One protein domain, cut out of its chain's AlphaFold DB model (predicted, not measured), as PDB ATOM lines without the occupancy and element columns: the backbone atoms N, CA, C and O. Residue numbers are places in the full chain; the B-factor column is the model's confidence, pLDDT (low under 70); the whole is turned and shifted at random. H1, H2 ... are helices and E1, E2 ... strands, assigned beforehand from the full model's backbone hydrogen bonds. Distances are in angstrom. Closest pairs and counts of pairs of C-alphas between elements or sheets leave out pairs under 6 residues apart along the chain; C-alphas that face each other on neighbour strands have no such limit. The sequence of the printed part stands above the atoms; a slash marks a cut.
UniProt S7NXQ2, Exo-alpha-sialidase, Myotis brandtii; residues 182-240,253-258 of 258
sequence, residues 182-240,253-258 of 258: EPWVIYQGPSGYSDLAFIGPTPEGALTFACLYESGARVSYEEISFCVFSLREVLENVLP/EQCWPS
ATOM      1  N   GLU A 182      31.871  30.921 -49.071       84.69
ATOM      2  CA  GLU A 182      30.490  30.446 -49.094       84.69
ATOM      3  C   GLU A 182      29.676  31.059 -47.935       84.69
ATOM      4  O   GLU A 182      30.230  31.392 -46.879       84.69
ATOM      5  N   PRO A 183      28.362  31.253 -48.116       88.06
ATOM      6  CA  PRO A 183      27.525  31.923 -47.132       88.06
ATOM      7  C   PRO A 183      27.168  31.012 -45.952       88.06
ATOM      8  O   PRO A 183      26.842  29.837 -46.122       88.06
ATOM      9  N   TRP A 184      27.043  31.604 -44.764       91.19
ATOM     10  CA  TRP A 184      26.210  31.029 -43.710       91.19
ATOM     11  C   TRP A 184      24.755  31.488 -43.878       91.19
ATOM     12  O   TRP A 184      24.459  32.679 -44.038       91.19
ATOM     13  N   VAL A 185      23.825  30.532 -43.856       91.19
ATOM     14  CA  VAL A 185      22.386  30.795 -43.952       91.19
ATOM     15  C   VAL A 185      21.793  31.006 -42.557       91.19
ATOM     16  O   VAL A 185      21.500  30.042 -41.853       91.19
ATOM     17  N   ILE A 186      21.580  32.271 -42.189       90.38
ATOM     18  CA  ILE A 186      20.982  32.671 -40.900       90.38
ATOM     19  C   ILE A 186      19.449  32.537 -40.861       90.38
ATOM     20  O   ILE A 186      18.863  32.467 -39.788       90.38
ATOM     21  N   TYR A 187      18.789  32.468 -42.022       92.50
ATOM     22  CA  TYR A 187      17.339  32.297 -42.127       92.50
ATOM     23  C   TYR A 187      16.971  31.451 -43.345       92.50
ATOM     24  O   TYR A 187      17.485  31.668 -44.443       92.50
ATOM     25  N   GLN A 188      16.075  30.483 -43.142       93.00
ATOM     26  CA  GLN A 188      15.565  29.593 -44.185       93.00
ATOM     27  C   GLN A 188      14.143  30.019 -44.556       93.00
ATOM     28  O   GLN A 188      13.207  29.738 -43.810       93.00
ATOM     29  N   GLY A 189      13.986  30.677 -45.704       93.06
ATOM     30  CA  GLY A 189      12.689  31.125 -46.210       93.06
ATOM     31  C   GLY A 189      12.782  32.394 -47.062       93.06
ATOM     32  O   GLY A 189      13.888  32.897 -47.302       93.06
ATOM     33  N   PRO A 190      11.631  32.912 -47.530       94.75
ATOM     34  CA  PRO A 190      11.533  34.236 -48.134       94.75
ATOM     35  C   PRO A 190      12.217  35.296 -47.265       94.75
ATOM     36  O   PRO A 190      11.852  35.502 -46.112       94.75
ATOM     37  N   SER A 191      13.227  35.955 -47.822       95.62
ATOM     38  CA  SER A 191      13.971  37.026 -47.160       95.62
ATOM     39  C   SER A 191      14.366  38.099 -48.167       95.62
ATOM     40  O   SER A 191      14.468  37.821 -49.368       95.62
ATOM     41  N   GLY A 192      14.502  39.328 -47.679       95.44
ATOM     42  CA  GLY A 192      14.715  40.518 -48.495       95.44
ATOM     43  C   GLY A 192      15.840  41.390 -47.957       95.44
ATOM     44  O   GLY A 192      16.956  40.913 -47.738       95.44
ATOM     45  N   TYR A 193      15.538  42.673 -47.784       97.94
ATOM     46  CA  TYR A 193      16.508  43.695 -47.407       97.94
ATOM     47  C   TYR A 193      17.089  43.385 -46.031       97.94
ATOM     48  O   TYR A 193      16.446  42.739 -45.202       97.94
ATOM     49  N   SER A 194      18.314  43.843 -45.783       97.69
ATOM     50  CA  SER A 194      18.981  43.649 -44.496       97.69
ATOM     51  C   SER A 194      19.879  44.822 -44.121       97.69
ATOM     52  O   SER A 194      20.351  45.562 -44.986       97.69
ATOM     53  N   ASP A 195      20.132  44.973 -42.824       98.38
ATOM     54  CA  ASP A 195      21.127  45.894 -42.288       98.38
ATOM     55  C   ASP A 195      21.872  45.253 -41.114       98.38
ATOM     56  O   ASP A 195      21.263  44.706 -40.189       98.38
ATOM     57  N   LEU A 196      23.199  45.291 -41.174       97.19
ATOM     58  CA  LEU A 196      24.084  44.769 -40.143       97.19
ATOM     59  C   LEU A 196      24.479  45.884 -39.168       97.19
ATOM     60  O   LEU A 196      24.604  47.046 -39.547       97.19
ATOM     61  N   ALA A 197      24.778  45.500 -37.929       96.00
ATOM     62  CA  ALA A 197      25.439  46.349 -36.942       96.00
ATOM     63  C   ALA A 197      26.551  45.576 -36.214       96.00
ATOM     64  O   ALA A 197      26.387  44.408 -35.859       96.00
ATOM     65  N   PHE A 198      27.691  46.222 -35.958       93.44
ATOM     66  CA  PHE A 198      28.747  45.676 -35.111       93.44
ATOM     67  C   PHE A 198      28.464  46.093 -33.672       93.44
ATOM     68  O   PHE A 198      28.507  47.280 -33.356       93.44
ATOM     69  N   ILE A 199      28.168  45.119 -32.811       93.38
ATOM     70  CA  ILE A 199      27.847  45.380 -31.401       93.38
ATOM     71  C   ILE A 199      29.130  45.629 -30.599       93.38
ATOM     72  O   ILE A 199      29.134  46.421 -29.660       93.38
ATOM     73  N   GLY A 200      30.229  44.982 -30.987       89.44
ATOM     74  CA  GLY A 200      31.486  45.014 -30.247       89.44
ATOM     75  C   GLY A 200      31.873  43.639 -29.702       89.44
ATOM     76  O   GLY A 200      31.191  42.647 -29.965       89.44
ATOM     77  N   PRO A 201      32.999  43.556 -28.977       90.94
ATOM     78  CA  PRO A 201      33.395  42.340 -28.285       90.94
ATOM     79  C   PRO A 201      32.507  42.076 -27.057       90.94
ATOM     80  O   PRO A 201      32.165  43.004 -26.323       90.94
ATOM     81  N   THR A 202      32.184  40.810 -26.791       88.81
ATOM     82  CA  THR A 202      31.663  40.372 -25.486       88.81
ATOM     83  C   THR A 202      32.744  40.515 -24.402       88.81
ATOM     84  O   THR A 202      33.923  40.689 -24.736       88.81
ATOM     85  N   PRO A 203      32.404  40.409 -23.102       87.12
ATOM     86  CA  PRO A 203      33.405  40.374 -22.030       87.12
ATOM     87  C   PRO A 203      34.489  39.298 -22.230       87.12
ATOM     88  O   PRO A 203      35.636  39.490 -21.834       87.12
ATOM     89  N   GLU A 204      34.153  38.196 -22.903       86.00
ATOM     90  CA  GLU A 204      35.056  37.093 -23.258       86.00
ATOM     91  C   GLU A 204      35.880  37.363 -24.535       86.00
ATOM     92  O   GLU A 204      36.648  36.509 -24.978       86.00
ATOM     93  N   GLY A 205      35.722  38.538 -25.151       85.62
ATOM     94  CA  GLY A 205      36.464  38.978 -26.333       85.62
ATOM     95  C   GLY A 205      35.906  38.489 -27.673       85.62
ATOM     96  O   GLY A 205      36.525  38.731 -28.710       85.62
ATOM     97  N   ALA A 206      34.752  37.814 -27.691       88.06
ATOM     98  CA  ALA A 206      34.129  37.367 -28.935       88.06
ATOM     99  C   ALA A 206      33.473  38.549 -29.661       88.06
ATOM    100  O   ALA A 206      32.676  39.267 -29.074       88.06
ATOM    101  N   LEU A 207      33.792  38.764 -30.938       92.25
ATOM    102  CA  LEU A 207      33.174  39.834 -31.728       92.25
ATOM    103  C   LEU A 207      31.716  39.486 -32.051       92.25
ATOM    104  O   LEU A 207      31.472  38.412 -32.597       92.25
ATOM    105  N   THR A 208      30.785  40.397 -31.766       94.88
ATOM    106  CA  THR A 208      29.339  40.184 -31.938       94.88
ATOM    107  C   THR A 208      28.731  41.163 -32.938       94.88
ATOM    108  O   THR A 208      29.116  42.333 -33.025       94.88
ATOM    109  N   PHE A 209      27.744  40.670 -33.678       95.62
ATOM    110  CA  PHE A 209      27.023  41.371 -34.728       95.62
ATOM    111  C   PHE A 209      25.520  41.232 -34.526       95.62
ATOM    112  O   PHE A 209      25.043  40.217 -34.024       95.62
ATOM    113  N   ALA A 210      24.785  42.243 -34.967       96.00
ATOM    114  CA  ALA A 210      23.345  42.198 -35.145       96.00
ATOM    115  C   ALA A 210      22.996  42.308 -36.630       96.00
ATOM    116  O   ALA A 210      23.736  42.904 -37.412       96.00
ATOM    117  N   CYS A 211      21.849  41.756 -36.999       96.81
ATOM    118  CA  CYS A 211      21.264  41.842 -38.325       96.81
ATOM    119  C   CYS A 211      19.761  42.079 -38.186       96.81
ATOM    120  O   CYS A 211      19.078  41.294 -37.530       96.81
ATOM    121  N   LEU A 212      19.255  43.134 -38.817       96.88
ATOM    122  CA  LEU A 212      17.833  43.286 -39.116       96.88
ATOM    123  C   LEU A 212      17.599  42.856 -40.558       96.88
ATOM    124  O   LEU A 212      18.393  43.208 -41.430       96.88
ATOM    125  N   TYR A 213      16.532  42.111 -40.828       96.62
ATOM    126  CA  TYR A 213      16.199  41.712 -42.191       96.62
ATOM    127  C   TYR A 213      14.705  41.480 -42.390       96.62
ATOM    128  O   TYR A 213      13.999  41.053 -41.483       96.62
ATOM    129  N   GLU A 214      14.238  41.740 -43.607       97.06
ATOM    130  CA  GLU A 214      12.888  41.389 -44.041       97.06
ATOM    131  C   GLU A 214      12.758  39.860 -44.151       97.06
ATOM    132  O   GLU A 214      13.594  39.207 -44.795       97.06
ATOM    133  N   SER A 215      11.714  39.288 -43.550       95.19
ATOM    134  CA  SER A 215      11.396  37.862 -43.646       95.19
ATOM    135  C   SER A 215       9.898  37.571 -43.744       95.19
ATOM    136  O   SER A 215       9.046  38.452 -43.619       95.19
ATOM    137  N   GLY A 216       9.571  36.305 -44.002       93.06
ATOM    138  CA  GLY A 216       8.204  35.813 -43.920       93.06
ATOM    139  C   GLY A 216       8.059  34.360 -44.347       93.06
ATOM    140  O   GLY A 216       8.978  33.742 -44.886       93.06
ATOM    141  N   ALA A 217       6.875  33.802 -44.115       92.50
ATOM    142  CA  ALA A 217       6.554  32.425 -44.464       92.50
ATOM    143  C   ALA A 217       6.252  32.259 -45.960       92.50
ATOM    144  O   ALA A 217       6.578  31.217 -46.537       92.50
ATOM    145  N   ARG A 218       5.618  33.255 -46.599       93.56
ATOM    146  CA  ARG A 218       5.235  33.189 -48.025       93.56
ATOM    147  C   ARG A 218       5.970  34.210 -48.877       93.56
ATOM    148  O   ARG A 218       6.374  33.881 -49.991       93.56
ATOM    149  N   VAL A 219       6.119  35.432 -48.379       94.25
ATOM    150  CA  VAL A 219       6.842  36.528 -49.043       94.25
ATOM    151  C   VAL A 219       7.802  37.195 -48.066       94.25
ATOM    152  O   VAL A 219       7.655  37.045 -46.862       94.25
ATOM    153  N   SER A 220       8.811  37.905 -48.573       91.56
ATOM    154  CA  SER A 220       9.883  38.451 -47.732       91.56
ATOM    155  C   SER A 220       9.468  39.641 -46.871       91.56
ATOM    156  O   SER A 220      10.183  39.951 -45.942       91.56
ATOM    157  N   TYR A 221       8.365  40.323 -47.174       92.56
ATOM    158  CA  TYR A 221       7.957  41.579 -46.531       92.56
ATOM    159  C   TYR A 221       6.794  41.388 -45.539       92.56
ATOM    160  O   TYR A 221       5.917  42.243 -45.433       92.56
ATOM    161  N   GLU A 222       6.734  40.238 -44.860       94.62
ATOM    162  CA  GLU A 222       5.702  39.969 -43.842       94.62
ATOM    163  C   GLU A 222       6.098  40.531 -42.469       94.62
ATOM    164  O   GLU A 222       5.239  41.019 -41.738       94.62
ATOM    165  N   GLU A 223       7.386  40.489 -42.138       94.56
ATOM    166  CA  GLU A 223       7.942  40.868 -40.837       94.56
ATOM    167  C   GLU A 223       9.378  41.401 -40.984       94.56
ATOM    168  O   GLU A 223      10.036  41.208 -42.012       94.56
ATOM    169  N   ILE A 224       9.872  42.059 -39.931       95.62
ATOM    170  CA  ILE A 224      11.288  42.411 -39.792       95.62
ATOM    171  C   ILE A 224      11.857  41.562 -38.660       95.62
ATOM    172  O   ILE A 224      11.521  41.746 -37.494       95.62
ATOM    173  N   SER A 225      12.740  40.632 -38.999       94.69
ATOM    174  CA  SER A 225      13.436  39.806 -38.019       94.69
ATOM    175  C   SER A 225      14.707  40.484 -37.523       94.69
ATOM    176  O   SER A 225      15.423  41.136 -38.285       94.69
ATOM    177  N   PHE A 226      15.028  40.267 -36.250       94.31
ATOM    178  CA  PHE A 226      16.276  40.684 -35.618       94.31
ATOM    179  C   PHE A 226      17.083  39.460 -35.198       94.31
ATOM    180  O   PHE A 226      16.552  38.593 -34.512       94.31
ATOM    181  N   CYS A 227      18.361  39.394 -35.567       93.56
ATOM    182  CA  CYS A 227      19.237  38.294 -35.186       93.56
ATOM    183  C   CYS A 227      20.596  38.775 -34.681       93.56
ATOM    184  O   CYS A 227      21.167  39.711 -35.238       93.56
ATOM    185  N   VAL A 228      21.125  38.115 -33.649       95.25
ATOM    186  CA  VAL A 228      22.450  38.392 -33.076       95.25
ATOM    187  C   VAL A 228      23.314  37.145 -33.173       95.25
ATOM    188  O   VAL A 228      22.862  36.058 -32.833       95.25
ATOM    189  N   PHE A 229      24.557  37.309 -33.618       93.81
ATOM    190  CA  PHE A 229      25.519  36.218 -33.763       93.81
ATOM    191  C   PHE A 229      26.956  36.716 -33.577       93.81
ATOM    192  O   PHE A 229      27.266  37.899 -33.724       93.81
ATOM    193  N   SER A 230      27.855  35.797 -33.261       93.38
ATOM    194  CA  SER A 230      29.278  36.034 -33.045       93.38
ATOM    195  C   SER A 230      30.115  35.708 -34.284       93.38
ATOM    196  O   SER A 230      29.731  34.905 -35.136       93.38
ATOM    197  N   LEU A 231      31.324  36.270 -34.366       90.62
ATOM    198  CA  LEU A 231      32.295  35.910 -35.404       90.62
ATOM    199  C   LEU A 231      32.650  34.420 -35.352       90.62
ATOM    200  O   LEU A 231      32.899  33.817 -36.391       90.62
ATOM    201  N   ARG A 232      32.668  33.825 -34.154       89.38
ATOM    202  CA  ARG A 232      32.919  32.390 -33.988       89.38
ATOM    203  C   ARG A 232      31.865  31.572 -34.730       89.38
ATOM    204  O   ARG A 232      32.238  30.738 -35.546       89.38
ATOM    205  N   GLU A 233      30.586  31.861 -34.499       91.00
ATOM    206  CA  GLU A 233      29.480  31.172 -35.175       91.00
ATOM    207  C   GLU A 233      29.557  31.357 -36.694       91.00
ATOM    208  O   GLU A 233      29.391  30.390 -37.435       91.00
ATOM    209  N   VAL A 234      29.897  32.559 -37.176       89.75
ATOM    210  CA  VAL A 234      30.115  32.795 -38.613       89.75
ATOM    211  C   VAL A 234      31.214  31.876 -39.154       89.75
ATOM    212  O   VAL A 234      30.989  31.158 -40.125       89.75
ATOM    213  N   LEU A 235      32.394  31.859 -38.528       87.19
ATOM    214  CA  LEU A 235      33.535  31.070 -39.002       87.19
ATOM    215  C   LEU A 235      33.267  29.559 -38.953       87.19
ATOM    216  O   LEU A 235      33.642  28.849 -39.883       87.19
ATOM    217  N   GLU A 236      32.591  29.070 -37.914       87.88
ATOM    218  CA  GLU A 236      32.220  27.654 -37.772       87.88
ATOM    219  C   GLU A 236      31.212  27.191 -38.834       87.88
ATOM    220  O   GLU A 236      31.229  26.023 -39.220       87.88
ATOM    221  N   ASN A 237      30.361  28.093 -39.334       86.62
ATOM    222  CA  ASN A 237      29.349  27.775 -40.345       86.62
ATOM    223  C   ASN A 237      29.791  28.056 -41.792       86.62
ATOM    224  O   ASN A 237      29.122  27.614 -42.728       86.62
ATOM    225  N   VAL A 238      30.889  28.790 -41.982       83.00
ATOM    226  CA  VAL A 238      31.437  29.161 -43.298       83.00
ATOM    227  C   VAL A 238      32.638  28.294 -43.693       83.00
ATOM    228  O   VAL A 238      32.850  28.022 -44.876       83.00
ATOM    229  N   LEU A 239      33.441  27.850 -42.724       66.88
ATOM    230  CA  LEU A 239      34.583  26.973 -42.975       66.88
ATOM    231  C   LEU A 239      34.129  25.503 -43.045       66.88
ATOM    232  O   LEU A 239      33.221  25.106 -42.316       66.88
ATOM    233  N   PRO A 240      34.766  24.651 -43.871       53.00
ATOM    234  CA  PRO A 240      34.476  23.221 -43.904       53.00
ATOM    235  C   PRO A 240      34.980  22.536 -42.619       53.00
ATOM    236  O   PRO A 240      36.059  21.950 -42.586       53.00
ATOM    237  N   GLU A 253      16.805  30.251 -31.088       49.66
ATOM    238  CA  GLU A 253      16.775  31.146 -29.923       49.66
ATOM    239  C   GLU A 253      17.495  32.488 -30.147       49.66
ATOM    240  O   GLU A 253      17.614  33.267 -29.212       49.66
ATOM    241  N   GLN A 254      18.011  32.773 -31.348       59.97
ATOM    242  CA  GLN A 254      18.820  33.983 -31.591       59.97
ATOM    243  C   GLN A 254      18.216  34.955 -32.603       59.97
ATOM    244  O   GLN A 254      18.617  36.119 -32.622       59.97
ATOM    245  N   CYS A 255      17.269  34.495 -33.425       62.44
ATOM    246  CA  CYS A 255      16.534  35.353 -34.340       62.44
ATOM    247  C   CYS A 255      15.083  35.478 -33.860       62.44
ATOM    248  O   CYS A 255      14.387  34.475 -33.691       62.44
ATOM    249  N   TRP A 256      14.643  36.711 -33.651       64.12
ATOM    250  CA  TRP A 256      13.337  37.047 -33.103       64.12
ATOM    251  C   TRP A 256      12.532  37.794 -34.168       64.12
ATOM    252  O   TRP A 256      13.052  38.772 -34.718       64.12
ATOM    253  N   PRO A 257      11.298  37.363 -34.481       57.09
ATOM    254  CA  PRO A 257      10.390  38.194 -35.255       57.09
ATOM    255  C   PRO A 257       9.998  39.423 -34.421       57.09
ATOM    256  O   PRO A 257       9.896  39.330 -33.193       57.09
ATOM    257  N   SER A 258       9.821  40.565 -35.085       51.72
ATOM    258  CA  SER A 258       9.279  41.792 -34.485       51.72
ATOM    259  C   SER A 258       7.831  41.639 -34.039       51.72
ATOM    260  O   SER A 258       7.049  41.088 -34.849       51.72
TER     261      SER A 258
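AT A GLANCE: This is residues 182 to 240 and 253 to 258 of the 258 residues of the protein "Exo-alpha-sialidase" of Myotis brandtii (UniProt S7NXQ2). A twisted sheet of three long strands side by side, E1, E2 and E3, forms a wall, with the short strand E4 added at the edge beside E3. One short helix, H1, follows directly at the end of E3 and only grazes the sheet, and the stretch with no named element, residues 182 to 190, passes from beside H1 over the sheet to E1. The printed part has 65 residues, with four named strands and one named helix in the order E1, E2, E3, H1, E4, and its class is mixed, helices and strands. The sheet's order is E1, E2, E3, E4, with antiparallel neighbours throughout. The whole is only just compact, close to loose, with a radius of gyration of the C-alphas of 12.7 A and spans of 38 by 27 by 19 A.

IN THESE COORDINATES: E1, residues 191 to 201, begins at C-alpha 191 (13.971, 37.026, -47.160) and measures 27.6 A from first to last C-alpha; it bends by 57 degrees at residue 194. E2, residues 207 to 215, measures 24.9 A. E3, residues 223 to 230, measures 23.2 A and ends at C-alpha 230 (29.278, 36.034, -33.045). H1, residues 231 to 238, measures 10.4 A. E4, residues 255 to 257, measures 6.8 A and ends at C-alpha 257 (10.390, 38.194, -35.255).

HOW THE PARTS SIT: E1, E2 and E3 form a meander, each strand the antiparallel neighbour of the one before. E1 and E2 are a hairpin with an angle of 163 degrees between their directions; N 195 and O 212 are within hydrogen-bond range at 2.8 A. E2 and E3 are also a hairpin, at 162 degrees, with N 211 and O 227 within hydrogen-bond range at 2.8 A. E4 is antiparallel to E3 at 164 degrees, with N 256 and O 226 within hydrogen-bond range at 2.8 A. E1 and E4 are the edge strands and are apart. H1 is on the sheet but only grazes it, with its residues 231 to 234; the closest C-alphas of E2 and H1 are those of Leu 207 and Leu 231, 5.4 A apart. In H1 every O i to N i+4 pair is within hydrogen-bond range.

THE WHOLE: The two C-alphas farthest apart are those of Pro 203 and Arg 218, at 39.0 A. Residues 241 to 252 are not printed, and C-alphas 240 and 253 are 23.9 A apart across the cut. Of the links that are printed whole, E1 to E2 and E3 to H1 are tight, E2 to E3 is short, and none is long. The mean pLDDT of the printed part is 88.3; residues 239 to 240 and 253 to 258 are under 70.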